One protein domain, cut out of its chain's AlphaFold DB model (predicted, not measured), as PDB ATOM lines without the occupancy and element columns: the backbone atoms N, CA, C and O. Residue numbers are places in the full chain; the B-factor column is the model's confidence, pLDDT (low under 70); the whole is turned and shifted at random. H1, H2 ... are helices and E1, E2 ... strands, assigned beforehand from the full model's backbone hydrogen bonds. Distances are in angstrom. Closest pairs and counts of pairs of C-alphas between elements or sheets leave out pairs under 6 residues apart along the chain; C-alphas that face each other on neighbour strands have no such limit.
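Overview. This is residues 3 to 105 of the 112 residues of an uncharacterized protein of Chitinophagaceae bacterium (UniProt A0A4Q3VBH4). Picture a rod: three helices, H1, H2 and H4, stand side by side as an up-and-down bundle, and a small antiparallel sheet in the order E2, E1, E3 sits near the end of H2 at residues 71 to 75. The printed part has 103 residues, with four named helices and three named strands in the order E1, E2, H1, H2, E3, H3, H4; the class is mostly helix. It is only just loose, close to compact, with a radius of gyration of the C-alphas of 15.7 A and spans of 50 by 21 by 17 A.

Arrangement. Start at E1, residues 4 to 6, which forms an antiparallel hairpin with E2, residues 11 to 13; N 13 and O 4 are 2.8 A apart, within hydrogen-bond range. H1, residues 30 to 46, and H2, residues 50 to 75, form a helical hairpin: they touch at a shallow tilt of 20 degrees, opposite ways, closest at C-alphas Ile 41 and Asn 56, 5.6 A. E3, residues 83 to 85, is antiparallel to E1, with N 84 and O 5 within hydrogen-bond range at 2.9 A. H2 only grazes the sheet, with residues 71 to 75. E2, H1, H2 and E3 make a split strand-helix-strand unit, its two strands running the same way with E1 between them; the crossover is right-handed. H3, residues 87 to 90, only grazes the sheet and only just touches H2 at residues 71 to 74, with 3 pairs of C-alphas within 8 A, the closest being Tyr 71 and Ile 89, 6.3 A. H4, residues 92 to 104, touches H2, the hub, at a shallow tilt of 10 degrees, opposite ways, closest at C-alphas Ala 60 and Leu 100, 5.0 A. Every O i to N i+4 pair is within hydrogen-bond range in H4, 12 of 13 in H1 and 21 of 22 in H2; H3 is too short for one.

Along the chain. Find C-alpha 4 at (229.388, 251.616, 242.213), where E1 begins. H1 measures 25.1 A; H2 runs 38.2 A from C-alpha 50 at (230.207, 277.955, 271.678); H4 runs 18.9 A to C-alpha 104 at (224.842, 267.134, 268.211).

Size, cuts and confidence. The two C-alphas farthest apart, Ser 8 and Met 50, are 50.4 A apart. The printed part has no cut, and the link from E2 to H1 is long, 16 residues. No printed residue has a pLDDT under 70.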
ATOM      1  N   TRP A   3     232.302 252.187 245.286       93.50
ATOM      2  CA  TRP A   3     230.989 252.806 245.458       93.50
ATOM      3  C   TRP A   3     229.975 252.173 244.525       93.50
ATOM      4  O   TRP A   3     228.985 251.614 244.989       93.50
ATOM      5  N   THR A   4     230.253 252.204 243.229       93.50
ATOM      6  CA  THR A   4     229.388 251.616 242.213       93.50
ATOM      7  C   THR A   4     230.222 250.991 241.109       93.50
ATOM      8  O   THR A   4     231.354 251.406 240.871       93.50
ATOM      9  N   HIS A   5     229.684 249.966 240.462       93.44
ATOM     10  CA  HIS A   5     230.264 249.391 239.253       93.44
ATOM     11  C   HIS A   5     229.284 249.588 238.097       93.44
ATOM     12  O   HIS A   5     228.114 249.230 238.230       93.44
ATOM     13  N   TYR A   6     229.759 250.195 237.012       90.88
ATOM     14  CA  TYR A   6     228.971 250.462 235.810       90.88
ATOM     15  C   TYR A   6     229.257 249.377 234.779       90.88
ATOM     16  O   TYR A   6     230.407 249.220 234.361       90.88
ATOM     17  N   ILE A   7     228.222 248.647 234.364       89.69
ATOM     18  CA  ILE A   7     228.369 247.495 233.466       89.69
ATOM     19  C   ILE A   7     228.730 247.943 232.044       89.69
ATOM     20  O   ILE A   7     229.640 247.371 231.449       89.69
ATOM     21  N   SER A   8     228.106 249.006 231.523       85.94
ATOM     22  CA  SER A   8     228.335 249.507 230.152       85.94
ATOM     23  C   SER A   8     229.785 249.868 229.842       85.94
ATOM     24  O   SER A   8     230.247 249.673 228.720       85.94
ATOM     25  N   ILE A   9     230.505 250.406 230.826       87.69
ATOM     26  CA  ILE A   9     231.912 250.807 230.691       87.69
ATOM     27  C   ILE A   9     232.869 249.873 231.437       87.69
ATOM     28  O   ILE A   9     234.072 250.127 231.429       87.69
ATOM     29  N   ASN A  10     232.330 248.823 232.071       90.31
ATOM     30  CA  ASN A  10     233.042 247.850 232.897       90.31
ATOM     31  C   ASN A  10     234.060 248.506 233.849       90.31
ATOM     32  O   ASN A  10     235.242 248.163 233.864       90.31
ATOM     33  N   GLU A  11     233.613 249.521 234.595       91.00
ATOM     34  CA  GLU A  11     234.482 250.350 235.433       91.00
ATOM     35  C   GLU A  11     233.891 250.510 236.836       91.00
ATOM     36  O   GLU A  11     232.690 250.741 237.019       91.00
ATOM     37  N   THR A  12     234.753 250.418 237.850       92.50
ATOM     38  CA  THR A  12     234.355 250.607 239.249       92.50
ATOM     39  C   THR A  12     234.667 252.023 239.697       92.50
ATOM     40  O   THR A  12     235.825 252.435 239.764       92.50
ATOM     41  N   PHE A  13     233.640 252.768 240.084       93.00
ATOM     42  CA  PHE A  13     233.808 254.100 240.638       93.00
ATOM     43  C   PHE A  13     233.975 254.054 242.153       93.00
ATOM     44  O   PHE A  13     233.413 253.224 242.874       93.00
ATOM     45  N   THR A  14     234.757 255.003 242.648       93.06
ATOM     46  CA  THR A  14     234.915 255.298 244.070       93.06
ATOM     47  C   THR A  14     234.666 256.786 244.289       93.06
ATOM     48  O   THR A  14     234.608 257.560 243.336       93.06
ATOM     49  N   GLY A  15     234.606 257.232 245.544       88.69
ATOM     50  CA  GLY A  15     234.518 258.666 245.832       88.69
ATOM     51  C   GLY A  15     235.676 259.498 245.256       88.69
ATOM     52  O   GLY A  15     235.514 260.695 245.027       88.69
ATOM     53  N   TYR A  16     236.832 258.887 244.990       92.00
ATOM     54  CA  TYR A  16     238.039 259.577 244.517       92.00
ATOM     55  C   TYR A  16     238.381 259.276 243.059       92.00
ATOM     56  O   TYR A  16     239.018 260.087 242.389       92.00
ATOM     57  N   HIS A  17     237.962 258.110 242.576       90.81
ATOM     58  CA  HIS A  17     238.221 257.633 241.231       90.81
ATOM     59  C   HIS A  17     236.909 257.574 240.456       90.81
ATOM     60  O   HIS A  17     236.060 256.727 240.729       90.81
ATOM     61  N   VAL A  18     236.771 258.485 239.494       89.44
ATOM     62  CA  VAL A  18     235.643 258.557 238.567       89.44
ATOM     63  C   VAL A  18     236.198 258.810 237.181       89.44
ATOM     64  O   VAL A  18     236.977 259.747 236.975       89.44
ATOM     65  N   LYS A  19     235.775 257.980 236.233       85.50
ATOM     66  CA  LYS A  19     236.113 258.118 234.822       85.50
ATOM     67  C   LYS A  19     235.041 258.955 234.136       85.50
ATOM     68  O   LYS A  19     233.852 258.806 234.407       85.50
ATOM     69  N   ARG A  20     235.458 259.872 233.264       82.69
ATOM     70  CA  ARG A  20     234.526 260.676 232.470       82.69
ATOM     71  C   ARG A  20     233.934 259.806 231.365       82.69
ATOM     72  O   ARG A  20     234.682 259.179 230.620       82.69
ATOM     73  N   PHE A  21     232.609 259.794 231.255       80.00
ATOM     74  CA  PHE A  21     231.938 259.152 230.131       80.00
ATOM     75  C   PHE A  21     232.240 259.927 228.842       80.00
ATOM     76  O   PHE A  21     232.176 261.159 228.871       80.00
ATOM     77  N   PRO A  22     232.530 259.248 227.718       75.81
ATOM     78  CA  PRO A  22     232.819 259.909 226.444       75.81
ATOM     79  C   PRO A  22     231.709 260.870 225.995       75.81
ATOM     80  O   PRO A  22     231.998 261.997 225.614       75.81
ATOM     81  N   ASN A  23     230.444 260.455 226.139       77.25
ATOM     82  CA  ASN A  23     229.255 261.214 225.726       77.25
ATOM     83  C   ASN A  23     228.252 261.406 226.880       77.25
ATOM     84  O   ASN A  23     227.046 261.467 226.656       77.25
ATOM     85  N   GLY A  24     228.730 261.436 228.128       73.06
ATOM     86  CA  GLY A  24     227.867 261.437 229.314       73.06
ATOM     87  C   GLY A  24     228.276 262.446 230.390       73.06
ATOM     88  O   GLY A  24     229.327 263.090 230.289       73.06
ATOM     89  N   PRO A  25     227.449 262.595 231.439       77.44
ATOM     90  CA  PRO A  25     227.733 263.501 232.542       77.44
ATOM     91  C   PRO A  25     228.972 263.046 233.321       77.44
ATOM     92  O   PRO A  25     229.188 261.861 233.568       77.44
ATOM     93  N   TYR A  26     229.797 264.004 233.740       83.81
ATOM     94  CA  TYR A  26     230.911 263.737 234.646       83.81
ATOM     95  C   TYR A  26     230.446 263.884 236.096       83.81
ATOM     96  O   TYR A  26     230.084 264.979 236.525       83.81
ATOM     97  N   TYR A  27     230.485 262.794 236.862       83.31
ATOM     98  CA  TYR A  27     230.002 262.786 238.249       83.31
ATOM     99  C   TYR A  27     230.953 263.454 239.255       83.31
ATOM    100  O   TYR A  27     230.537 263.807 240.359       83.31
ATOM    101  N   GLY A  28     232.212 263.688 238.872       86.25
ATOM    102  CA  GLY A  28     233.201 264.336 239.734       86.25
ATOM    103  C   GLY A  28     233.695 263.458 240.887       86.25
ATOM    104  O   GLY A  28     233.250 262.335 241.097       86.25
ATOM    105  N   ARG A  29     234.654 263.983 241.656       90.81
ATOM    106  CA  ARG A  29     235.290 263.278 242.784       90.81
ATOM    107  C   ARG A  29     234.640 263.671 244.110       90.81
ATOM    108  O   ARG A  29     235.237 264.377 244.920       90.81
ATOM    109  N   ALA A  30     233.398 263.237 244.315       92.44
ATOM    110  CA  ALA A  30     232.601 263.606 245.488       92.44
ATOM    111  C   ALA A  30     233.266 263.232 246.829       92.44
ATOM    112  O   ALA A  30     233.113 263.942 247.819       92.44
ATOM    113  N   GLY A  31     234.066 262.165 246.857       91.81
ATOM    114  CA  GLY A  31     234.826 261.742 248.033       91.81
ATOM    115  C   GLY A  31     235.834 262.781 248.523       91.81
ATOM    116  O   GLY A  31     236.051 262.864 249.723       91.81
ATOM    117  N   LEU A  32     236.394 263.628 247.649       93.06
ATOM    118  CA  LEU A  32     237.276 264.717 248.095       93.06
ATOM    119  C   LEU A  32     236.503 265.762 248.905       93.06
ATOM    120  O   LEU A  32     236.944 266.156 249.981       93.06
ATOM    121  N   ILE A  33     235.332 266.172 248.413       93.75
ATOM    122  CA  ILE A  33     234.487 267.175 249.074       93.75
ATOM    123  C   ILE A  33     233.994 266.647 250.422       93.75
ATOM    124  O   ILE A  33     234.079 267.353 251.425       93.75
ATOM    125  N   ILE A  34     233.539 265.392 250.455       94.88
ATOM    126  CA  ILE A  34     233.072 264.743 251.685       94.88
ATOM    127  C   ILE A  34     234.203 264.687 252.711       94.88
ATOM    128  O   ILE A  34     233.996 265.085 253.850       94.88
ATOM    129  N   THR A  35     235.408 264.286 252.309       94.88
ATOM    130  CA  THR A  35     236.551 264.165 253.221       94.88
ATOM    131  C   THR A  35     237.019 265.504 253.770       94.88
ATOM    132  O   THR A  35     237.258 265.607 254.971       94.88
ATOM    133  N   ILE A  36     237.108 266.542 252.932       95.38
ATOM    134  CA  ILE A  36     237.464 267.896 253.386       95.38
ATOM    135  C   ILE A  36     236.423 268.401 254.390       95.38
ATOM    136  O   ILE A  36     236.780 268.888 255.462       95.38
ATOM    137  N   LEU A  37     235.136 268.241 254.075       94.88
ATOM    138  CA  LEU A  37     234.057 268.692 254.944       94.88
ATOM    139  C   LEU A  37     234.034 267.916 256.269       94.88
ATOM    140  O   LEU A  37     233.933 268.525 257.331       94.88
ATOM    141  N   THR A  38     234.209 266.592 256.232       95.31
ATOM    142  CA  THR A  38     234.327 265.751 257.430       95.31
ATOM    143  C   THR A  38     235.533 266.142 258.286       95.31
ATOM    144  O   THR A  38     235.400 266.200 259.505       95.31
ATOM    145  N   ALA A  39     236.684 266.463 257.687       95.19
ATOM    146  CA  ALA A  39     237.862 266.912 258.428       95.19
ATOM    147  C   ALA A  39     237.609 268.243 259.156       95.19
ATOM    148  O   ALA A  39     237.918 268.364 260.342       95.19
ATOM    149  N   ILE A  40     236.983 269.216 258.481       94.31
ATOM    150  CA  ILE A  40     236.585 270.495 259.093       94.31
ATOM    151  C   ILE A  40     235.613 270.251 260.251       94.31
ATOM    152  O   ILE A  40     235.780 270.826 261.328       94.31
ATOM    153  N   ILE A  41     234.626 269.371 260.051       93.62
ATOM    154  CA  ILE A  41     233.635 269.042 261.076       93.62
ATOM    155  C   ILE A  41     234.302 268.425 262.309       93.62
ATOM    156  O   ILE A  41     234.016 268.795 263.448       93.62
ATOM    157  N   LEU A  42     235.231 267.499 262.082       92.25
ATOM    158  CA  LEU A  42     235.956 266.802 263.135       92.25
ATOM    159  C   LEU A  42     236.818 267.775 263.950       92.25
ATOM    160  O   LEU A  42     236.746 267.764 265.175       92.25
ATOM    161  N   ILE A  43     237.543 268.693 263.303       91.31
ATOM    162  CA  ILE A  43     238.277 269.771 263.992       91.31
ATOM    163  C   ILE A  43     237.313 270.660 264.799       91.31
ATOM    164  O   ILE A  43     237.585 271.017 265.951       91.31
ATOM    165  N   GLY A  44     236.148 270.975 264.226       88.94
ATOM    166  CA  GLY A  44     235.088 271.726 264.893       88.94
ATOM    167  C   GLY A  44     234.546 271.045 266.153       88.94
ATOM    168  O   GLY A  44     234.204 271.744 267.105       88.94
ATOM    169  N   MET A  45     234.522 269.707 266.208       87.50
ATOM    170  CA  MET A  45     234.067 268.949 267.387       87.50
ATOM    171  C   MET A  45     235.005 269.104 268.589       87.50
ATOM    172  O   MET A  45     234.535 269.101 269.727       87.50
ATOM    173  N   PHE A  46     236.310 269.257 268.351       86.69
ATOM    174  CA  PHE A  46     237.315 269.435 269.409       86.69
ATOM    175  C   PHE A  46     237.487 270.893 269.848       86.69
ATOM    176  O   PHE A  46     238.124 271.176 270.861       86.69
ATOM    177  N   THR A  47     236.912 271.839 269.108       84.00
ATOM    178  CA  THR A  47     237.024 273.261 269.422       84.00
ATOM    179  C   THR A  47     235.993 273.642 270.490       84.00
ATOM    180  O   THR A  47     234.798 273.711 270.216       84.00
ATOM    181  N   GLY A  48     236.440 273.973 271.706       77.38
ATOM    182  CA  GLY A  48     235.574 274.318 272.850       77.38
ATOM    183  C   GLY A  48     234.766 275.627 272.737       77.38
ATOM    184  O   GLY A  48     234.156 276.059 273.711       77.38
ATOM    185  N   LYS A  49     234.738 276.290 271.574       82.31
ATOM    186  CA  LYS A  49     234.041 277.575 271.377       82.31
ATOM    187  C   LYS A  49     232.546 277.356 271.116       82.31
ATOM    188  O   LYS A  49     232.175 276.595 270.225       82.31
ATOM    189  N   MET A  50     231.671 278.090 271.815       79.50
ATOM    190  CA  MET A  50     230.207 277.955 271.678       79.50
ATOM    191  C   MET A  50     229.687 278.204 270.254       79.50
ATOM    192  O   MET A  50     228.805 277.484 269.788       79.50
ATOM    193  N   TRP A  51     230.237 279.190 269.538       85.00
ATOM    194  CA  TRP A  51     229.843 279.453 268.148       85.00
ATOM    195  C   TRP A  51     230.251 278.313 267.206       85.00
ATOM    196  O   TRP A  51     229.497 277.967 266.296       85.00
ATOM    197  N   MET A  52     231.382 277.655 267.487       86.88
ATOM    198  CA  MET A  52     231.855 276.539 266.673       86.88
ATOM    199  C   MET A  52     230.903 275.348 266.745       86.88
ATOM    200  O   MET A  52     230.683 274.706 265.729       86.88
ATOM    201  N   LYS A  53     230.243 275.105 267.887       85.69
ATOM    202  CA  LYS A  53     229.217 274.053 268.004       85.69
ATOM    203  C   LYS A  53     228.063 274.257 267.009       85.69
ATOM    204  O   LYS A  53     227.647 273.307 266.352       85.69
ATOM    205  N   LYS A  54     227.581 275.499 266.850       89.94
ATOM    206  CA  LYS A  54     226.482 275.837 265.923       89.94
ATOM    207  C   LYS A  54     226.905 275.691 264.460       89.94
ATOM    208  O   LYS A  54     226.190 275.075 263.676       89.94
ATOM    209  N   VAL A  55     228.082 276.218 264.114       93.19
ATOM    210  CA  VAL A  55     228.654 276.085 262.764       93.19
ATOM    211  C   VAL A  55     228.887 274.616 262.432       93.19
ATOM    212  O   VAL A  55     228.546 274.169 261.342       93.19
ATOM    213  N   ASN A  56     229.408 273.843 263.381       93.56
ATOM    214  CA  ASN A  56     229.717 272.442 263.167       93.56
ATOM    215  C   ASN A  56     228.466 271.591 262.916       93.56
ATOM    216  O   ASN A  56     228.454 270.759 262.013       93.56
ATOM    217  N   LEU A  57     227.389 271.850 263.663       93.38
ATOM    218  CA  LEU A  57     226.095 271.211 263.435       93.38
ATOM    219  C   LEU A  57     225.548 271.526 262.034       93.38
ATOM    220  O   LEU A  57     225.096 270.624 261.330       93.38
ATOM    221  N   PHE A  58     225.633 272.789 261.607       95.62
ATOM    222  CA  PHE A  58     225.225 273.197 260.262       95.62
ATOM    223  C   PHE A  58     226.059 272.506 259.173       95.62
ATOM    224  O   PHE A  58     225.500 271.953 258.225       95.62
ATOM    225  N   LEU A  59     227.386 272.476 259.325       96.19
ATOM    226  CA  LEU A  59     228.284 271.807 258.382       96.19
ATOM    227  C   LEU A  59     228.010 270.302 258.306       96.19
ATOM    228  O   LEU A  59     228.004 269.750 257.209       96.19
ATOM    229  N   ALA A  60     227.728 269.648 259.435       96.00
ATOM    230  CA  ALA A  60     227.364 268.236 259.459       96.00
ATOM    231  C   ALA A  60     226.021 267.967 258.761       96.00
ATOM    232  O   ALA A  60     225.913 267.024 257.981       96.00
ATOM    233  N   ALA A  61     225.015 268.827 258.948       96.44
ATOM    234  CA  ALA A  61     223.748 268.710 258.224       96.44
ATOM    235  C   ALA A  61     223.943 268.903 256.707       96.44
ATOM    236  O   ALA A  61     223.408 268.143 255.896       96.44
ATOM    237  N   MET A  62     224.775 269.872 256.314       96.88
ATOM    238  CA  MET A  62     225.144 270.104 254.917       96.88
ATOM    239  C   MET A  62     225.923 268.917 254.320       96.88
ATOM    240  O   MET A  62     225.698 268.546 253.168       96.88
ATOM    241  N   GLN A  63     226.793 268.282 255.108       96.94
ATOM    242  CA  GLN A  63     227.533 267.078 254.725       96.94
ATOM    243  C   GLN A  63     226.592 265.899 254.452       96.94
ATOM    244  O   GLN A  63     226.751 265.226 253.433       96.94
ATOM    245  N   VAL A  64     225.559 265.706 255.281       97.25
ATOM    246  CA  VAL A  64     224.497 264.716 255.036       97.25
ATOM    247  C   VAL A  64     223.735 265.024 253.746       97.25
ATOM    248  O   VAL A  64     223.569 264.134 252.913       97.25
ATOM    249  N   ALA A  65     223.317 266.274 253.528       97.12
ATOM    250  CA  ALA A  65     222.617 266.660 252.301       97.12
ATOM    251  C   ALA A  65     223.465 266.386 251.041       97.12
ATOM    252  O   ALA A  65     222.973 265.834 250.052       97.12
ATOM    253  N   TYR A  66     224.763 266.698 251.093       96.38
ATOM    254  CA  TYR A  66     225.697 266.402 250.008       96.38
ATOM    255  C   TYR A  66     225.895 264.891 249.797       96.38
ATOM    256  O   TYR A  66     225.959 264.428 248.653       96.38
ATOM    257  N   ALA A  67     225.951 264.106 250.875       96.25
ATOM    258  CA  ALA A  67     226.030 262.649 250.813       96.25
ATOM    259  C   ALA A  67     224.787 262.034 250.150       96.25
ATOM    260  O   ALA A  67     224.928 261.179 249.278       96.25
ATOM    261  N   VAL A  68     223.583 262.515 250.483       96.56
ATOM    262  CA  VAL A  68     222.326 262.085 249.846       96.56
ATOM    263  C   VAL A  68     222.323 262.428 248.357       96.56
ATOM    264  O   VAL A  68     222.069 261.554 247.527       96.56
ATOM    265  N   ARG A  69     222.682 263.666 247.992       94.81
ATOM    266  CA  ARG A  69     222.830 264.071 246.583       94.81
ATOM    267  C   ARG A  69     223.793 263.148 245.832       94.81
ATOM    268  O   ARG A  69     223.500 262.728 244.718       94.81
ATOM    269  N   THR A  70     224.938 262.843 246.439       94.44
ATOM    270  CA  THR A  70     225.971 261.978 245.853       94.44
ATOM    271  C   THR A  70     225.473 260.546 245.690       94.44
ATOM    272  O   THR A  70     225.677 259.947 244.638       94.44
ATOM    273  N   TYR A  71     224.773 260.011 246.690       94.81
ATOM    274  CA  TYR A  71     224.167 258.687 246.622       94.81
ATOM    275  C   TYR A  71     223.198 258.578 245.444       94.81
ATOM    276  O   TYR A  71     223.315 257.652 244.647       94.81
ATOM    277  N   ILE A  72     222.285 259.541 245.295       93.50
ATOM    278  CA  ILE A  72     221.336 259.565 244.176       93.50
ATOM    279  C   ILE A  72     222.108 259.627 242.856       93.50
ATOM    280  O   ILE A  72     221.939 258.762 242.007       93.50
ATOM    281  N   LEU A  73     223.043 260.569 242.719       91.81
ATOM    282  CA  LEU A  73     223.787 260.772 241.476       91.81
ATOM    283  C   LEU A  73     224.561 259.524 241.008       91.81
ATOM    284  O   LEU A  73     224.575 259.234 239.817       91.81
ATOM    285  N   PHE A  74     225.194 258.794 241.929       91.06
ATOM    286  CA  PHE A  74     225.977 257.598 241.598       91.06
ATOM    287  C   PHE A  74     225.124 256.340 241.432       91.06
ATOM    288  O   PHE A  74     225.589 255.390 240.811       91.06
ATOM    289  N   THR A  75     223.916 256.293 241.999       91.06
ATOM    290  CA  THR A  75     223.051 255.100 241.946       91.06
ATOM    291  C   THR A  75     221.908 255.212 240.942       91.06
ATOM    292  O   THR A  75     221.295 254.196 240.615       91.06
ATOM    293  N   SER A  76     221.616 256.412 240.439       87.44
ATOM    294  CA  SER A  76     220.627 256.629 239.390       87.44
ATOM    295  C   SER A  76     221.146 256.142 238.038       87.44
ATOM    296  O   SER A  76     222.201 256.567 237.571       87.44
ATOM    297  N   SER A  77     220.359 255.290 237.384       85.06
ATOM    298  CA  SER A  77     220.549 254.868 235.996       85.06
ATOM    299  C   SER A  77     219.201 254.826 235.284       85.06
ATOM    300  O   SER A  77     218.179 254.565 235.917       85.06
ATOM    301  N   MET A  78     219.204 255.077 233.973       81.06
ATOM    302  CA  MET A  78     218.020 254.902 233.124       81.06
ATOM    303  C   MET A  78     217.704 253.425 232.867       81.06
ATOM    304  O   MET A  78     216.548 253.084 232.637       81.06
ATOM    305  N   PHE A  79     218.716 252.554 232.920       84.38
ATOM    306  CA  PHE A  79     218.571 251.133 232.624       84.38
ATOM    307  C   PHE A  79     218.646 250.301 233.912       84.38
ATOM    308  O   PHE A  79     219.603 250.455 234.686       84.38
ATOM    309  N   PRO A  80     217.660 249.424 234.176       83.31
ATOM    310  CA  PRO A  80     217.693 248.547 235.338       83.31
ATOM    311  C   PRO A  80     218.871 247.571 235.234       83.31
ATOM    312  O   PRO A  80     219.120 246.998 234.179       83.31
ATOM    313  N   GLY A  81     219.602 247.387 236.336       84.12
ATOM    314  CA  GLY A  81     220.763 246.489 236.400       84.12
ATOM    315  C   GLY A  81     222.087 247.089 235.915       84.12
ATOM    316  O   GLY A  81     223.117 246.464 236.091       84.12
ATOM    317  N   GLU A  82     222.094 248.310 235.377       87.56
ATOM    318  CA  GLU A  82     223.310 248.948 234.843       87.56
ATOM    319  C   GLU A  82     224.336 249.339 235.922       87.56
ATOM    320  O   GLU A  82     225.538 249.406 235.657       87.56
ATOM    321  N   VAL A  83     223.860 249.629 237.137       91.75
ATOM    322  CA  VAL A  83     224.687 250.135 238.238       91.75
ATOM    323  C   VAL A  83     224.595 249.211 239.441       91.75
ATOM    324  O   VAL A  83     223.599 249.186 240.167       91.75
ATOM    325  N   ASP A  84     225.698 248.526 239.710       93.75
ATOM    326  CA  ASP A  84     225.865 247.699 240.894       93.75
ATOM    327  C   ASP A  84     226.277 248.554 242.090       93.75
ATOM    328  O   ASP A  84     227.391 249.087 242.143       93.75
ATOM    329  N   LYS A  85     225.410 248.638 243.101       93.69
ATOM    330  CA  LYS A  85     225.714 249.318 244.367       93.69
ATOM    331  C   LYS A  85     226.702 248.480 245.174       93.69
ATOM    332  O   LYS A  85     226.432 247.327 245.499       93.69
ATOM    333  N   LYS A  86     227.847 249.061 245.525       95.62
ATOM    334  CA  LYS A  86     228.858 248.424 246.379       95.62
ATOM    335  C   LYS A  86     228.816 249.017 247.785       95.62
ATOM    336  O   LYS A  86     228.194 250.049 248.039       95.62
ATOM    337  N   ILE A  87     229.507 248.368 248.718       94.12
ATOM    338  CA  ILE A  87     229.439 248.709 250.145       94.12
ATOM    339  C   ILE A  87     229.749 250.188 250.431       94.12
ATOM    340  O   ILE A  87     229.124 250.790 251.297       94.12
ATOM    341  N   GLY A  88     230.656 250.811 249.672       93.25
ATOM    342  CA  GLY A  88     231.062 252.191 249.918       93.25
ATOM    343  C   GLY A  88     229.957 253.220 249.677       93.25
ATOM    344  O   GLY A  88     229.879 254.182 250.435       93.25
ATOM    345  N   ILE A  89     229.083 253.022 248.676       93.75
ATOM    346  CA  ILE A  89     227.971 253.957 248.433       93.75
ATOM    347  C   ILE A  89     226.831 253.725 249.426       93.75
ATOM    348  O   ILE A  89     226.216 254.679 249.888       93.75
ATOM    349  N   ILE A  90     226.600 252.467 249.814       94.25
ATOM    350  CA  ILE A  90     225.576 252.087 250.797       94.25
ATOM    351  C   ILE A  90     225.913 252.669 252.175       94.25
ATOM    352  O   ILE A  90     225.033 253.187 252.857       94.25
ATOM    353  N   LEU A  91     227.190 252.639 252.567       94.94
ATOM    354  CA  LEU A  91     227.648 253.182 253.848       94.94
ATOM    355  C   LEU A  91     227.694 254.715 253.890       94.94
ATOM    356  O   LEU A  91     227.776 255.287 254.976       94.94
ATOM    357  N   LEU A  92     227.632 255.397 252.745       95.25
ATOM    358  CA  LEU A  92     227.870 256.838 252.684       95.25
ATOM    359  C   LEU A  92     226.858 257.644 253.515       95.25
ATOM    360  O   LEU A  92     227.249 258.501 254.312       95.25
ATOM    361  N   ILE A  93     225.564 257.365 253.351       95.88
ATOM    362  CA  ILE A  93     224.492 258.035 254.099       95.88
ATOM    363  C   ILE A  93     224.545 257.698 255.599       95.88
ATOM    364  O   ILE A  93     224.619 258.642 256.387       95.88
ATOM    365  N   PRO A  94     224.550 256.420 256.040       96.88
ATOM    366  CA  PRO A  94     224.533 256.106 257.469       96.88
ATOM    367  C   PRO A  94     225.765 256.642 258.209       96.88
ATOM    368  O   PRO A  94     225.620 257.145 259.320       96.88
ATOM    369  N   LEU A  95     226.954 256.634 257.592       95.81
ATOM    370  CA  LEU A  95     228.145 257.244 258.195       95.81
ATOM    371  C   LEU A  95     228.036 258.772 258.303       95.81
ATOM    372  O   LEU A  95     228.482 259.349 259.290       95.81
ATOM    373  N   SER A  96     227.411 259.430 257.325       95.75
ATOM    374  CA  SER A  96     227.175 260.879 257.381       95.75
ATOM    375  C   SER A  96     226.153 261.241 258.465       95.75
ATOM    376  O   SER A  96     226.341 262.199 259.208       95.75
ATOM    377  N   VAL A  97     225.095 260.439 258.622       96.06
ATOM    378  CA  VAL A  97     224.115 260.610 259.709       96.06
ATOM    379  C   VAL A  97     224.767 260.378 261.074       96.06
ATOM    380  O   VAL A  97     224.529 261.144 262.004       96.06
ATOM    381  N   LEU A  98     225.643 259.379 261.198       95.25
ATOM    382  CA  LEU A  98     226.412 259.144 262.421       95.25
ATOM    383  C   LEU A  98     227.325 260.334 262.764       95.25
ATOM    384  O   LEU A  98     227.416 260.725 263.931       95.25
ATOM    385  N   LEU A  99     227.959 260.953 261.761       94.00
ATOM    386  CA  LEU A  99     228.743 262.177 261.946       94.00
ATOM    387  C   LEU A  99     227.868 263.332 262.453       94.00
ATOM    388  O   LEU A  99     228.264 264.033 263.383       94.00
ATOM    389  N   LEU A 100     226.665 263.499 261.896       94.44
ATOM    390  CA  LEU A 100     225.697 264.496 262.358       94.44
ATOM    391  C   LEU A 100     225.278 264.258 263.813       94.44
ATOM    392  O   LEU A 100     225.328 265.188 264.613       94.44
ATOM    393  N   ILE A 101     224.934 263.022 264.185       93.25
ATOM    394  CA  ILE A 101     224.594 262.669 265.574       93.25
ATOM    395  C   ILE A 101     225.770 262.983 266.510       93.25
ATOM    396  O   ILE A 101     225.582 263.553 267.584       93.25
ATOM    397  N   SER A 102     226.996 262.688 266.078       89.81
ATOM    398  CA  SER A 102     228.211 263.014 266.834       89.81
ATOM    399  C   SER A 102     228.403 264.530 267.000       89.81
ATOM    400  O   SER A 102     228.887 264.980 268.036       89.81
ATOM    401  N   ALA A 103     227.980 265.331 266.015       88.75
ATOM    402  CA  ALA A 103     228.048 266.794 266.067       88.75
ATOM    403  C   ALA A 103     226.986 267.417 266.985       88.75
ATOM    404  O   ALA A 103     227.194 268.527 267.475       88.75
ATOM    405  N   VAL A 104     225.878 266.713 267.250       86.31
ATOM    406  CA  VAL A 104     224.842 267.134 268.211       86.31
ATOM    407  C   VAL A 104     225.331 266.998 269.657       86.31
ATOM    408  O   VAL A 104     225.019 267.854 270.485       86.31
ATOM    409  N   PHE A 105     226.145 265.979 269.962       79.06
ATOM    410  CA  PHE A 105     226.636 265.696 271.320       79.06
ATOM    411  C   PHE A 105     228.167 265.812 271.461       79.06
ATOM    412  O   PHE A 105     228.833 264.837 271.829       79.06
TER     413      PHE A 105